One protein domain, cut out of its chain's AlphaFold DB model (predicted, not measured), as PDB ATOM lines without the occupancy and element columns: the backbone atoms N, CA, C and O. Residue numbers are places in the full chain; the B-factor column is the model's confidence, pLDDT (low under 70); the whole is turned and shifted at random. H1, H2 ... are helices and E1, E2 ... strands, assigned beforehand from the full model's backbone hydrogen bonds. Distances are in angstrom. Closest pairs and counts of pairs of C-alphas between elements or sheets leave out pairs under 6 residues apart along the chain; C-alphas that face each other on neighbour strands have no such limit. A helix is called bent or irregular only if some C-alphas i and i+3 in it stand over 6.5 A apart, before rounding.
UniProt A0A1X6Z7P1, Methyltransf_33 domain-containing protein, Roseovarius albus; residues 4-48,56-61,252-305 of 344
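This is residues 4 to 48, 56 to 61 and 252 to 305 of the 344 residues of the protein "Methyltransf_33 domain-containing protein" of Roseovarius albus (UniProt A0A1X6Z7P1). A twisted sheet of four strands, three of them long and bent, curls round the kinked helix H2. Elsewhere on the sheet sits the short helix H4, with H1 packed on it and the small H3 out beyond it. The printed part has 105 residues, with helices and strands in the order H1 H2 E1 H3 H4 E2 E3 E4; the sheet is mixed, in the order E1 E4 E3 E2, and the class is mixed, helices and strands. The whole is compact, with a radius of gyration of the C-alphas of 13.9 A and spans of 42 by 32 by 24 A.

H1, residues 4 to 15, touches H4, residues 252 to 258, with its residues 5 to 10 alone; the closest C-alphas, of Lys 6 and Ala 257, are 5.6 A apart, at a steep tilt of 62 degrees, the same way. With residues 9 to 13 H1 only grazes the sheet of E1, residues 43 to 46, E4, residues 296 to 305, E3, residues 279 to 289, and E2, residues 263 to 273. H2, residues 24 to 41, is on this sheet, which curls round it; the closest C-alphas of H2 and E2, Ala 32 and Val 272, are 5.7 A apart. H2 is apart from H1 and H4. E1 is parallel to E4, with N 297 and O 43 at 2.8 A. H3, residues 58 to 61, is not on the sheet; it is close to H4 but not clearly touching, with the closest C-alphas, of Ala 60 and Arg 256, 7.9 A apart. H4 is on the sheet at a height of 8.9 A, over E3 and across the strands at 73 degrees to E3 on the local plane; it is only just not over E4, on which 2 of its 7 C-alphas fall. E2, E3 and E4 form a meander, each strand the antiparallel neighbour of the one before. In the hairpin of E2 and E3, N 268 and O 284 are 2.9 A apart; in that of E3 and E4, N 303 and O 283 are 2.8 A apart. Every O i to N i+4 pair is within hydrogen-bond range in H4, 7 of 8 in H1 and 11 of 14 in H2; H3 is too short for such a pair.

H1 begins at C-alpha 4, (27.337, 22.041, 97.773), and is 16.5 A long. H2 measures 20.0 A and has a kink of 59 degrees near residue 35; it is irregular, with C-alphas 36 and 39 9.2 A apart. E2 is 28.1 A long and bends by 61 degrees at residue 269. E3 is 28.8 A long and bends by 53 degrees at residue 283. E4, 25.1 A long, bends by 63 degrees at residue 300 and ends at C-alpha 305, (3.048, 43.447, 99.040).

The two C-alphas farthest apart, of Val 58 and Gly 277, are 43.8 A apart. Residues 49 to 55 and 62 to 251 are not printed; the gaps are 17.0 A from C-alpha 48 to 56 and 12.4 A from C-alpha 61 to 252. Of the links printed whole, none is long. The mean pLDDT of the printed part is 81.7, and 26 residues are under 70: 4 to 6, 11 to 22, 40 to 41, 56 to 61 and 292 to 294.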
ATOM      1  N   ALA A   4      27.558  21.375  96.492       67.06
ATOM      2  CA  ALA A   4      27.337  22.041  97.773       67.06
ATOM      3  C   ALA A   4      25.874  22.476  97.981       67.06
ATOM      4  O   ALA A   4      25.323  22.236  99.052       67.06
ATOM      5  N   LEU A   5      25.218  23.057  96.964       67.19
ATOM      6  CA  LEU A   5      23.800  23.447  97.053       67.19
ATOM      7  C   LEU A   5      22.905  22.220  97.193       67.19
ATOM      8  O   LEU A   5      22.026  22.174  98.051       67.19
ATOM      9  N   LYS A   6      23.181  21.194  96.386       68.25
ATOM     10  CA  LYS A   6      22.449  19.933  96.452       68.25
ATOM     11  C   LYS A   6      22.589  19.293  97.831       68.25
ATOM     12  O   LYS A   6      21.588  18.884  98.407       68.25
ATOM     13  N   THR A   7      23.802  19.258  98.383       72.56
ATOM     14  CA  THR A   7      24.048  18.741  99.735       72.56
ATOM     15  C   THR A   7      23.294  19.555 100.786       72.56
ATOM     16  O   THR A   7      22.605  18.950 101.598       72.56
ATOM     17  N   LYS A   8      23.338  20.899 100.726       74.75
ATOM     18  CA  LYS A   8      22.628  21.811 101.651       74.75
ATOM     19  C   LYS A   8      21.125  21.523 101.716       74.75
ATOM     20  O   LYS A   8      20.560  21.464 102.801       74.75
ATOM     21  N   TYR A   9      20.466  21.348 100.570       71.94
ATOM     22  CA  TYR A   9      19.010  21.159 100.540       71.94
ATOM     23  C   TYR A   9      18.580  19.690 100.670       71.94
ATOM     24  O   TYR A   9      17.540  19.421 101.271       71.94
ATOM     25  N   LEU A  10      19.373  18.725 100.182       70.38
ATOM     26  CA  LEU A  10      19.094  17.298 100.394       70.38
ATOM     27  C   LEU A  10      19.303  16.875 101.849       70.38
ATOM     28  O   LEU A  10      18.498  16.095 102.351       70.38
ATOM     29  N   SER A  11      20.310  17.405 102.554       63.44
ATOM     30  CA  SER A  11      20.480  17.108 103.982       63.44
ATOM     31  C   SER A  11      19.257  17.538 104.791       63.44
ATOM     32  O   SER A  11      18.806  16.803 105.666       63.44
ATOM     33  N   ASN A  12      18.662  18.684 104.445       62.91
ATOM     34  CA  ASN A  12      17.458  19.179 105.108       62.91
ATOM     35  C   ASN A  12      16.224  18.300 104.821       62.91
ATOM     36  O   ASN A  12      15.386  18.082 105.699       62.91
ATOM     37  N   LEU A  13      16.128  17.751 103.605       65.56
ATOM     38  CA  LEU A  13      15.098  16.771 103.245       65.56
ATOM     39  C   LEU A  13      15.252  15.463 104.036       65.56
ATOM     40  O   LEU A  13      14.261  14.887 104.481       65.56
ATOM     41  N   GLU A  14      16.481  14.985 104.224       63.91
ATOM     42  CA  GLU A  14      16.759  13.714 104.907       63.91
ATOM     43  C   GLU A  14      16.595  13.800 106.429       63.91
ATOM     44  O   GLU A  14      16.124  12.846 107.051       63.91
ATOM     45  N   GLN A  15      16.938  14.937 107.036       56.72
ATOM     46  CA  GLN A  15      16.929  15.092 108.494       56.72
ATOM     47  C   GLN A  15      15.527  15.307 109.086       56.72
ATOM     48  O   GLN A  15      15.370  15.190 110.300       56.72
ATOM     49  N   ARG A  16      14.497  15.582 108.263       55.78
ATOM     50  CA  ARG A  16      13.124  15.930 108.704       55.78
ATOM     51  C   ARG A  16      13.083  17.010 109.796       55.78
ATOM     52  O   ARG A  16      12.092  17.120 110.519       55.78
ATOM     53  N   GLU A  17      14.148  17.791 109.944       43.75
ATOM     54  CA  GLU A  17      14.196  18.846 110.939       43.75
ATOM     55  C   GLU A  17      13.209  19.945 110.543       43.75
ATOM     56  O   GLU A  17      13.080  20.327 109.376       43.75
ATOM     57  N   VAL A  18      12.469  20.426 111.541       45.22
ATOM     58  CA  VAL A  18      11.633  21.619 111.435       45.22
ATOM     59  C   VAL A  18      12.602  22.792 111.277       45.22
ATOM     60  O   VAL A  18      13.270  23.184 112.225       45.22
ATOM     61  N   TYR A  19      12.745  23.238 110.033       51.62
ATOM     62  CA  TYR A  19      13.806  24.084 109.487       51.62
ATOM     63  C   TYR A  19      14.326  25.218 110.371       51.62
ATOM     64  O   TYR A  19      13.574  26.008 110.943       51.62
ATOM     65  N   ASN A  20      15.651  25.363 110.322       45.72
ATOM     66  CA  ASN A  20      16.377  26.569 110.680       45.72
ATOM     67  C   ASN A  20      16.177  27.595 109.546       45.72
ATOM     68  O   ASN A  20      16.802  27.508 108.489       45.72
ATOM     69  N   PHE A  21      15.215  28.505 109.707       61.56
ATOM     70  CA  PHE A  21      15.047  29.626 108.786       61.56
ATOM     71  C   PHE A  21      16.067  30.704 109.153       61.56
ATOM     72  O   PHE A  21      15.903  31.389 110.163       61.56
ATOM     73  N   ASP A  22      17.110  30.862 108.343       62.41
ATOM     74  CA  ASP A  22      18.056  31.957 108.532       62.41
ATOM     75  C   ASP A  22      17.367  33.286 108.185       62.41
ATOM     76  O   ASP A  22      16.991  33.527 107.034       62.41
ATOM     77  N   GLY A  23      17.173  34.131 109.200       72.44
ATOM     78  CA  GLY A  23      16.563  35.458 109.087       72.44
ATOM     79  C   GLY A  23      15.088  35.522 109.533       72.44
ATOM     80  O   GLY A  23      14.303  34.607 109.262       72.44
ATOM     81  N   PRO A  24      14.674  36.613 110.210       83.12
ATOM     82  CA  PRO A  24      13.347  36.725 110.823       83.12
ATOM     83  C   PRO A  24      12.201  36.693 109.801       83.12
ATOM     84  O   PRO A  24      11.203  36.008 110.036       83.12
ATOM     85  N   LEU A  25      12.351  37.354 108.645       90.12
ATOM     86  CA  LEU A  25      11.315  37.366 107.608       90.12
ATOM     87  C   LEU A  25      11.080  35.972 107.019       90.12
ATOM     88  O   LEU A  25       9.937  35.534 106.905       90.12
ATOM     89  N   ARG A  26      12.146  35.238 106.683       88.62
ATOM     90  CA  ARG A  26      12.035  33.880 106.122       88.62
ATOM     91  C   ARG A  26      11.320  32.937 107.079       88.62
ATOM     92  O   ARG A  26      10.460  32.170 106.647       88.62
ATOM     93  N   ALA A  27      11.608  33.047 108.375       87.81
ATOM     94  CA  ALA A  27      10.889  32.298 109.395       87.81
ATOM     95  C   ALA A  27       9.389  32.624 109.393       87.81
ATOM     96  O   ALA A  27       8.557  31.716 109.442       87.81
ATOM     97  N   SER A  28       9.031  33.904 109.299       92.31
ATOM     98  CA  SER A  28       7.631  34.323 109.232       92.31
ATOM     99  C   SER A  28       6.927  33.871 107.953       92.31
ATOM    100  O   SER A  28       5.811  33.365 108.042       92.31
ATOM    101  N   VAL A  29       7.578  33.960 106.791       93.75
ATOM    102  CA  VAL A  29       7.045  33.466 105.508       93.75
ATOM    103  C   VAL A  29       6.805  31.956 105.566       93.75
ATOM    104  O   VAL A  29       5.730  31.486 105.193       93.75
ATOM    105  N   GLY A  30       7.776  31.190 106.078       91.38
ATOM    106  CA  GLY A  30       7.656  29.741 106.240       91.38
ATOM    107  C   GLY A  30       6.485  29.354 107.145       91.38
ATOM    108  O   GLY A  30       5.662  28.524 106.759       91.38
ATOM    109  N   ARG A  31       6.354  30.006 108.308       91.06
ATOM    110  CA  ARG A  31       5.226  29.791 109.233       91.06
ATOM    111  C   ARG A  31       3.881  30.155 108.609       91.06
ATOM    112  O   ARG A  31       2.933  29.388 108.737       91.06
ATOM    113  N   ALA A  32       3.790  31.301 107.936       94.25
ATOM    114  CA  ALA A  32       2.559  31.743 107.285       94.25
ATOM    115  C   ALA A  32       2.097  30.749 106.213       94.25
ATOM    116  O   ALA A  32       0.920  30.395 106.163       94.25
ATOM    117  N   LEU A  33       3.029  30.242 105.400       93.94
ATOM    118  CA  LEU A  33       2.716  29.232 104.394       93.94
ATOM    119  C   LEU A  33       2.276  27.910 105.029       93.94
ATOM    120  O   LEU A  33       1.291  27.329 104.586       93.94
ATOM    121  N   GLN A  34       2.960  27.446 106.078       90.81
ATOM    122  CA  GLN A  34       2.559  26.235 106.802       90.81
ATOM    123  C   GLN A  34       1.139  26.356 107.362       90.81
ATOM    124  O   GLN A  34       0.329  25.452 107.184       90.81
ATOM    125  N   LEU A  35       0.815  27.491 107.989       91.69
ATOM    126  CA  LEU A  35      -0.531  27.760 108.497       91.69
ATOM    127  C   LEU A  35      -1.573  27.795 107.375       91.69
ATOM    128  O   LEU A  35      -2.684  27.306 107.565       91.69
ATOM    129  N   HIS A  36      -1.220  28.354 106.215       93.62
ATOM    130  CA  HIS A  36      -2.101  28.398 105.052       93.62
ATOM    131  C   HIS A  36      -2.378  27.006 104.466       93.62
ATOM    132  O   HIS A  36      -3.510  26.718 104.089       93.62
ATOM    133  N   LEU A  37      -1.353  26.153 104.392       90.06
ATOM    134  CA  LEU A  37      -1.465  24.796 103.852       90.06
ATOM    135  C   LEU A  37      -2.115  23.814 104.844       90.06
ATOM    136  O   LEU A  37      -2.661  22.800 104.421       90.06
ATOM    137  N   GLY A  38      -2.091  24.102 106.149       86.75
ATOM    138  CA  GLY A  38      -2.711  23.254 107.168       86.75
ATOM    139  C   GLY A  38      -2.120  21.842 107.183       86.75
ATOM    140  O   GLY A  38      -0.901  21.672 107.181       86.75
ATOM    141  N   ASP A  39      -2.982  20.826 107.174       75.00
ATOM    142  CA  ASP A  39      -2.565  19.416 107.171       75.00
ATOM    143  C   ASP A  39      -1.820  19.013 105.878       75.00
ATOM    144  O   ASP A  39      -1.054  18.048 105.889       75.00
ATOM    145  N   ASP A  40      -1.972  19.782 104.793       69.62
ATOM    146  CA  ASP A  40      -1.292  19.560 103.508       69.62
ATOM    147  C   ASP A  40       0.122  20.172 103.465       69.62
ATOM    148  O   ASP A  40       0.831  20.033 102.466       69.62
ATOM    149  N   ALA A  41       0.553  20.870 104.526       66.06
ATOM    150  CA  ALA A  41       1.820  21.605 104.536       66.06
ATOM    151  C   ALA A  41       3.052  20.709 104.374       66.06
ATOM    152  O   ALA A  41       4.071  21.181 103.860       66.06
ATOM    153  N   GLY A  42       2.960  19.459 104.848       77.62
ATOM    154  CA  GLY A  42       4.076  18.523 104.957       77.62
ATOM    155  C   GLY A  42       5.363  19.226 105.390       77.62
ATOM    156  O   GLY A  42       5.441  19.780 106.488       77.62
ATOM    157  N   GLN A  43       6.368  19.229 104.517       84.56
ATOM    158  CA  GLN A  43       7.647  19.893 104.755       84.56
ATOM    159  C   GLN A  43       7.797  21.160 103.895       84.56
ATOM    160  O   GLN A  43       7.757  21.082 102.672       84.56
ATOM    161  N   VAL A  44       8.050  22.324 104.509       86.69
ATOM    162  CA  VAL A  44       8.275  23.596 103.788       86.69
ATOM    163  C   VAL A  44       9.763  23.957 103.765       86.69
ATOM    164  O   VAL A  44      10.367  24.148 104.818       86.69
ATOM    165  N   ILE A  45      10.338  24.097 102.567       86.38
ATOM    166  CA  ILE A  45      11.741  24.477 102.334       86.38
ATOM    167  C   ILE A  45      11.797  25.880 101.749       86.38
ATOM    168  O   ILE A  45      11.152  26.136 100.739       86.38
ATOM    169  N   LEU A  46      12.605  26.774 102.324       84.81
ATOM    170  CA  LEU A  46      12.845  28.109 101.766       84.81
ATOM    171  C   LEU A  46      14.265  28.223 101.214       84.81
ATOM    172  O   LEU A  46      15.229  28.151 101.976       84.81
ATOM    173  N   GLN A  47      14.386  28.475  99.910       79.12
ATOM    174  CA  GLN A  47      15.669  28.744  99.261       79.12
ATOM    175  C   GLN A  47      16.153  30.179  99.513       79.12
ATOM    176  O   GLN A  47      15.361  31.122  99.457       79.12
ATOM    177  N   GLU A  48      17.458  30.362  99.721       75.12
ATOM    178  CA  GLU A  48      18.068  31.697  99.819       75.12
ATOM    179  C   GLU A  48      18.100  32.389  98.453       75.12
ATOM    180  O   GLU A  48      18.274  31.737  97.421       75.12
ATOM    181  N   ASP A  56      29.856  28.580  90.097       49.81
ATOM    182  CA  ASP A  56      31.065  28.623  89.245       49.81
ATOM    183  C   ASP A  56      31.131  27.543  88.145       49.81
ATOM    184  O   ASP A  56      32.111  27.430  87.410       49.81
ATOM    185  N   GLU A  57      30.104  26.703  88.010       55.00
ATOM    186  CA  GLU A  57      30.121  25.593  87.053       55.00
ATOM    187  C   GLU A  57      29.484  25.954  85.702       55.00
ATOM    188  O   GLU A  57      28.496  26.681  85.627       55.00
ATOM    189  N   VAL A  58      29.961  25.335  84.616       50.81
ATOM    190  CA  VAL A  58      29.473  25.544  83.232       50.81
ATOM    191  C   VAL A  58      27.948  25.356  83.085       50.81
ATOM    192  O   VAL A  58      27.317  26.003  82.250       50.81
ATOM    193  N   GLY A  59      27.332  24.491  83.901       53.03
ATOM    194  CA  GLY A  59      25.872  24.331  83.956       53.03
ATOM    195  C   GLY A  59      25.149  25.481  84.668       53.03
ATOM    196  O   GLY A  59      24.070  25.871  84.239       53.03
ATOM    197  N   ALA A  60      25.767  26.073  85.696       58.91
ATOM    198  CA  ALA A  60      25.208  27.217  86.409       58.91
ATOM    199  C   ALA A  60      25.134  28.457  85.508       58.91
ATOM    200  O   ALA A  60      24.129  29.156  85.539       58.91
ATOM    201  N   ALA A  61      26.124  28.671  84.634       62.53
ATOM    202  CA  ALA A  61      26.122  29.788  83.688       62.53
ATOM    203  C   ALA A  61      24.919  29.770  82.719       62.53
ATOM    204  O   ALA A  61      24.368  30.824  82.402       62.53
ATOM    205  N   ILE A 252      13.293  26.462  87.400       91.00
ATOM    206  CA  ILE A 252      14.759  26.600  87.356       91.00
ATOM    207  C   ILE A 252      15.322  26.675  88.778       91.00
ATOM    208  O   ILE A 252      16.280  25.967  89.081       91.00
ATOM    209  N   ALA A 253      14.704  27.466  89.659       89.31
ATOM    210  CA  ALA A 253      15.121  27.602  91.053       89.31
ATOM    211  C   ALA A 253      15.133  26.244  91.783       89.31
ATOM    212  O   ALA A 253      16.157  25.869  92.361       89.31
ATOM    213  N   LEU A 254      14.054  25.458  91.652       89.44
ATOM    214  CA  LEU A 254      14.002  24.085  92.162       89.44
ATOM    215  C   LEU A 254      15.091  23.206  91.535       89.44
ATOM    216  O   LEU A 254      15.811  22.511  92.248       89.44
ATOM    217  N   THR A 255      15.226  23.241  90.206       88.50
ATOM    218  CA  THR A 255      16.178  22.385  89.477       88.50
ATOM    219  C   THR A 255      17.617  22.641  89.915       88.50
ATOM    220  O   THR A 255      18.403  21.702  90.044       88.50
ATOM    221  N   ARG A 256      17.958  23.897  90.202       83.75
ATOM    222  CA  ARG A 256      19.277  24.286  90.708       83.75
ATOM    223  C   ARG A 256      19.533  23.795  92.131       83.75
ATOM    224  O   ARG A 256      20.662  23.420  92.435       83.75
ATOM    225  N   ALA A 257      18.507  23.795  92.983       83.12
ATOM    226  CA  ALA A 257      18.628  23.385  94.380       83.12
ATOM    227  C   ALA A 257      18.611  21.860  94.566       83.12
ATOM    228  O   ALA A 257      19.406  21.326  95.333       83.12
ATOM    229  N   LEU A 258      17.705  21.162  93.876       83.00
ATOM    230  CA  LEU A 258      17.365  19.760  94.144       83.00
ATOM    231  C   LEU A 258      17.446  18.847  92.909       83.00
ATOM    232  O   LEU A 258      17.239  17.638  93.017       83.00
ATOM    233  N   GLY A 259      17.782  19.390  91.738       83.75
ATOM    234  CA  GLY A 259      17.770  18.660  90.474       83.75
ATOM    235  C   GLY A 259      16.382  18.590  89.832       83.75
ATOM    236  O   GLY A 259      15.409  19.180  90.299       83.75
ATOM    237  N   ASN A 260      16.288  17.877  88.708       85.81
ATOM    238  CA  ASN A 260      15.060  17.798  87.917       85.81
ATOM    239  C   ASN A 260      14.044  16.820  88.534       85.81
ATOM    240  O   ASN A 260      13.909  15.687  88.072       85.81
ATOM    241  N   LEU A 261      13.361  17.259  89.590       87.19
ATOM    242  CA  LEU A 261      12.285  16.522  90.263       87.19
ATOM    243  C   LEU A 261      10.926  16.805  89.615       87.19
ATOM    244  O   LEU A 261      10.735  17.884  89.048       87.19
ATOM    245  N   PHE A 262       9.964  15.884  89.706       90.75
ATOM    246  CA  PHE A 262       8.592  16.175  89.290       90.75
ATOM    247  C   PHE A 262       7.877  17.023  90.354       90.75
ATOM    248  O   PHE A 262       7.930  16.734  91.554       90.75
ATOM    249  N   SER A 263       7.242  18.108  89.915       93.44
ATOM    250  CA  SER A 263       6.610  19.088  90.798       93.44
ATOM    251  C   SER A 263       5.452  19.807  90.117       93.44
ATOM    252  O   SER A 263       5.468  19.974  88.895       93.44
ATOM    253  N   ASP A 264       4.494  20.259  90.925       93.94
ATOM    254  CA  ASP A 264       3.453  21.197  90.509       93.94
ATOM    255  C   ASP A 264       3.795  22.611  90.983       93.94
ATOM    256  O   ASP A 264       4.209  22.821  92.125       93.94
ATOM    257  N   TYR A 265       3.583  23.586  90.101       95.75
ATOM    258  CA  TYR A 265       3.739  24.999  90.423       95.75
ATOM    259  C   TYR A 265       2.536  25.510  91.214       95.75
ATOM    260  O   TYR A 265       1.395  25.398  90.752       95.75
ATOM    261  N   HIS A 266       2.803  26.161  92.340       95.00
ATOM    262  CA  HIS A 266       1.796  26.815  93.163       95.00
ATOM    263  C   HIS A 266       2.221  28.232  93.525       95.00
ATOM    264  O   HIS A 266       3.404  28.547  93.671       95.00
ATOM    265  N   SER A 267       1.224  29.094  93.707       95.25
ATOM    266  CA  SER A 267       1.451  30.449  94.176       95.25
ATOM    267  C   SER A 267       0.359  30.873  95.150       95.25
ATOM    268  O   SER A 267      -0.823  30.692  94.856       95.25
ATOM    269  N   TYR A 268       0.755  31.443  96.285       94.94
ATOM    270  CA  TYR A 268      -0.133  31.792  97.394       94.94
ATOM    271  C   TYR A 268       0.035  33.259  97.775       94.94
ATOM    272  O   TYR A 268       1.151  33.766  97.776       94.94
ATOM    273  N   LEU A 269      -1.066  33.925  98.120       95.12
ATOM    274  CA  LEU A 269      -1.047  35.241  98.755       95.12
ATOM    275  C   LEU A 269      -1.460  35.039 100.212       95.12
ATOM    276  O   LEU A 269      -2.595  34.632 100.468       95.12
ATOM    277  N   VAL A 270      -0.526  35.233 101.144       95.25
ATOM    278  CA  VAL A 270      -0.740  34.934 102.568       95.25
ATOM    279  C   VAL A 270      -0.319  36.106 103.453       95.25
ATOM    280  O   VAL A 270       0.666  36.775 103.136       95.25
ATOM    281  N   PRO A 271      -1.015  36.352 104.578       95.81
ATOM    282  CA  PRO A 271      -0.563  37.316 105.572       95.81
ATOM    283  C   PRO A 271       0.681  36.793 106.302       95.81
ATOM    284  O   PRO A 271       0.737  35.631 106.708       95.81
ATOM    285  N   VAL A 272       1.673  37.658 106.473       95.88
ATOM    286  CA  VAL A 272       2.954  37.397 107.128       95.88
ATOM    287  C   VAL A 272       3.154  38.425 108.234       95.88
ATOM    288  O   VAL A 272       3.089  39.629 107.993       95.88
ATOM    289  N   GLU A 273       3.442  37.942 109.442       95.00
ATOM    290  CA  GLU A 273       3.826  38.793 110.568       95.00
ATOM    291  C   GLU A 273       5.299  39.190 110.464       95.00
ATOM    292  O   GLU A 273       6.184  38.326 110.451       95.00
ATOM    293  N   LEU A 274       5.572  40.487 110.411       92.38
ATOM    294  CA  LEU A 274       6.925  41.024 110.454       92.38
ATOM    295  C   LEU A 274       7.471  41.065 111.884       92.38
ATOM    296  O   LEU A 274       6.739  40.921 112.864       92.38
ATOM    297  N   ALA A 275       8.778  41.297 112.016       86.62
ATOM    298  CA  ALA A 275       9.439  41.372 113.320       86.62
ATOM    299  C   ALA A 275       8.903  42.513 114.212       86.62
ATOM    300  O   ALA A 275       8.988  42.428 115.436       86.62
ATOM    301  N   ASP A 276       8.339  43.563 113.610       87.94
ATOM    302  CA  ASP A 276       7.711  44.692 114.306       87.94
ATOM    303  C   ASP A 276       6.231  44.440 114.681       87.94
ATOM    304  O   ASP A 276       5.560  45.346 115.182       87.94
ATOM    305  N   GLY A 277       5.719  43.228 114.435       90.00
ATOM    306  CA  GLY A 277       4.343  42.813 114.710       90.00
ATOM    307  C   GLY A 277       3.312  43.253 113.666       90.00
ATOM    308  O   GLY A 277       2.132  42.929 113.821       90.00
ATOM    309  N   HIS A 278       3.703  43.976 112.609       92.38
ATOM    310  CA  HIS A 278       2.783  44.316 111.523       92.38
ATOM    311  C   HIS A 278       2.504  43.100 110.641       92.38
ATOM    312  O   HIS A 278       3.369  42.260 110.404       92.38
ATOM    313  N   GLN A 279       1.277  43.025 110.135       94.00
ATOM    314  CA  GLN A 279       0.845  41.991 109.202       94.00
ATOM    315  C   GLN A 279       0.879  42.557 107.787       94.00
ATOM    316  O   GLN A 279       0.167  43.514 107.496       94.00
ATOM    317  N   MET A 280       1.666  41.940 106.912       95.19
ATOM    318  CA  MET A 280       1.753  42.297 105.498       95.19
ATOM    319  C   MET A 280       1.401  41.105 104.622       95.19
ATOM    320  O   MET A 280       1.641  39.960 104.986       95.19
ATOM    321  N   GLN A 281       0.855  41.353 103.436       95.81
ATOM    322  CA  GLN A 281       0.617  40.274 102.481       95.81
ATOM    323  C   GLN A 281       1.923  39.894 101.791       95.81
ATOM    324  O   GLN A 281       2.694  40.763 101.396       95.81
ATOM    325  N   ALA A 282       2.163  38.601 101.608       96.44
ATOM    326  CA  ALA A 282       3.287  38.084 100.846       96.44
ATOM    327  C   ALA A 282       2.772  37.203  99.716       96.44
ATOM    328  O   ALA A 282       2.019  36.254  99.944       96.44
ATOM    329  N   MET A 283       3.216  37.495  98.496       96.56
ATOM    330  CA  MET A 283       3.074  36.547  97.407       96.56
ATOM    331  C   MET A 283       4.207  35.528  97.489       96.56
ATOM    332  O   MET A 283       5.372  35.908  97.430       96.56
ATOM    333  N   ILE A 284       3.872  34.248  97.570       95.81
ATOM    334  CA  ILE A 284       4.804  33.126  97.653       95.81
ATOM    335  C   ILE A 284       4.674  32.277  96.389       95.81
ATOM    336  O   ILE A 284       3.564  31.948  95.978       95.81
ATOM    337  N   LEU A 285       5.803  31.900  95.794       95.25
ATOM    338  CA  LEU A 285       5.912  30.935  94.702       95.25
ATOM    339  C   LEU A 285       6.588  29.685  95.236       95.25
ATOM    340  O   LEU A 285       7.600  29.763  95.939       95.25
ATOM    341  N   CYS A 286       6.052  28.532  94.869       94.62
ATOM    342  CA  CYS A 286       6.611  27.267  95.297       94.62
ATOM    343  C   CYS A 286       6.350  26.142  94.299       94.62
ATOM    344  O   CYS A 286       5.474  26.214  93.438       94.62
ATOM    345  N   GLU A 287       7.141  25.090  94.451       94.44
ATOM    346  CA  GLU A 287       7.003  23.821  93.757       94.44
ATOM    347  C   GLU A 287       6.624  22.751  94.781       94.44
ATOM    348  O   GLU A 287       7.384  22.486  95.717       94.44
ATOM    349  N   GLN A 288       5.461  22.129  94.612       92.44
ATOM    350  CA  GLN A 288       5.058  20.982  95.423       92.44
ATOM    351  C   GLN A 288       5.574  19.702  94.775       92.44
ATOM    352  O   GLN A 288       5.202  19.378  93.644       92.44
ATOM    353  N   LEU A 289       6.453  18.983  95.473       90.69
ATOM    354  CA  LEU A 289       7.073  17.765  94.957       90.69
ATOM    355  C   LEU A 289       6.060  16.617  94.936       90.69
ATOM    356  O   LEU A 289       5.354  16.383  95.914       90.69
ATOM    357  N   LYS A 290       6.008  15.888  93.818       84.69
ATOM    358  CA  LYS A 290       5.073  14.767  93.621       84.69
ATOM    359  C   LYS A 290       5.693  13.395  93.830       84.69
ATOM    360  O   LYS A 290       4.979  12.452  94.142       84.69
ATOM    361  N   ASP A 291       7.008  13.287  93.673       71.31
ATOM    362  CA  ASP A 291       7.720  12.006  93.734       71.31
ATOM    363  C   ASP A 291       8.009  11.542  95.174       71.31
ATOM    364  O   ASP A 291       8.850  10.666  95.386       71.31
ATOM    365  N   ARG A 292       7.374  12.153  96.184       68.31
ATOM    366  CA  ARG A 292       7.640  11.868  97.594       68.31
ATOM    367  C   ARG A 292       6.363  11.830  98.429       68.31
ATOM    368  O   ARG A 292       5.486  12.672  98.268       68.31
ATOM    369  N   ASP A 293       6.323  10.892  99.372       65.44
ATOM    370  CA  ASP A 293       5.196  10.690 100.295       65.44
ATOM    371  C   ASP A 293       5.106  11.766 101.399       65.44
ATOM    372  O   ASP A 293       4.125  11.823 102.134       65.44
ATOM    373  N   ASP A 294       6.132  12.606 101.559       69.31
ATOM    374  CA  ASP A 294       6.273  13.570 102.657       69.31
ATOM    375  C   ASP A 294       5.715  14.976 102.358       69.31
ATOM    376  O   ASP A 294       5.935  15.886 103.154       69.31
ATOM    377  N   HIS A 295       4.960  15.149 101.261       79.25
ATOM    378  CA  HIS A 295       4.303  16.411 100.878       79.25
ATOM    379  C   HIS A 295       5.236  17.628 101.022       79.25
ATOM    380  O   HIS A 295       5.043  18.512 101.854       79.25
ATOM    381  N   VAL A 296       6.305  17.661 100.226       87.50
ATOM    382  CA  VAL A 296       7.303  18.736 100.300       87.50
ATOM    383  C   VAL A 296       6.876  19.928  99.446       87.50
ATOM    384  O   VAL A 296       6.696  19.800  98.234       87.50
ATOM    385  N   THR A 297       6.821  21.106 100.061       91.19
ATOM    386  CA  THR A 297       6.655  22.400  99.394       91.19
ATOM    387  C   THR A 297       7.985  23.152  99.373       91.19
ATOM    388  O   THR A 297       8.496  23.580 100.409       91.19
ATOM    389  N   PHE A 298       8.549  23.349  98.183       91.00
ATOM    390  CA  PHE A 298       9.795  24.089  97.988       91.00
ATOM    391  C   PHE A 298       9.503  25.525  97.542       91.00
ATOM    392  O   PHE A 298       9.082  25.753  96.411       91.00
ATOM    393  N   VAL A 299       9.723  26.502  98.419       92.56
ATOM    394  CA  VAL A 299       9.538  27.931  98.143       92.56
ATOM    395  C   VAL A 299      10.690  28.445  97.285       92.56
ATOM    396  O   VAL A 299      11.847  28.491  97.711       92.56
ATOM    397  N   THR A 300      10.347  28.863  96.070       91.69
ATOM    398  CA  THR A 300      11.279  29.355  95.049       91.69
ATOM    399  C   THR A 300      11.376  30.872  95.045       91.69
ATOM    400  O   THR A 300      12.409  31.424  94.665       91.69
ATOM    401  N   ASN A 301      10.333  31.575  95.491       92.81
ATOM    402  CA  ASN A 301      10.364  33.019  95.695       92.81
ATOM    403  C   ASN A 301       9.284  33.469  96.683       92.81
ATOM    404  O   ASN A 301       8.254  32.812  96.818       92.81
ATOM    405  N   TYR A 302       9.487  34.615  97.318       94.75
ATOM    406  CA  TYR A 302       8.432  35.344  98.009       94.75
ATOM    407  C   TYR A 302       8.641  36.846  97.818       94.75
ATOM    408  O   TYR A 302       9.761  37.285  97.586       94.75
ATOM    409  N   CYS A 303       7.565  37.622  97.898       95.81
ATOM    410  CA  CYS A 303       7.594  39.070  97.745       95.81
ATOM    411  C   CYS A 303       6.468  39.694  98.580       95.81
ATOM    412  O   CYS A 303       5.287  39.465  98.295       95.81
ATOM    413  N   LEU A 304       6.830  40.466  99.603       97.12
ATOM    414  CA  LEU A 304       5.934  41.311 100.382       97.12
ATOM    415  C   LEU A 304       5.223  42.314  99.467       97.12
ATOM    416  O   LEU A 304       5.793  42.853  98.517       97.12
ATOM    417  N   LYS A 305       3.948  42.552  99.760       96.75
ATOM    418  CA  LYS A 305       3.048  43.447  99.040       96.75
ATOM    419  C   LYS A 305       2.569  44.508 100.013       96.75
ATOM    420  O   LYS A 305       1.700  44.262 100.843       96.75
TER     421      LYS A 305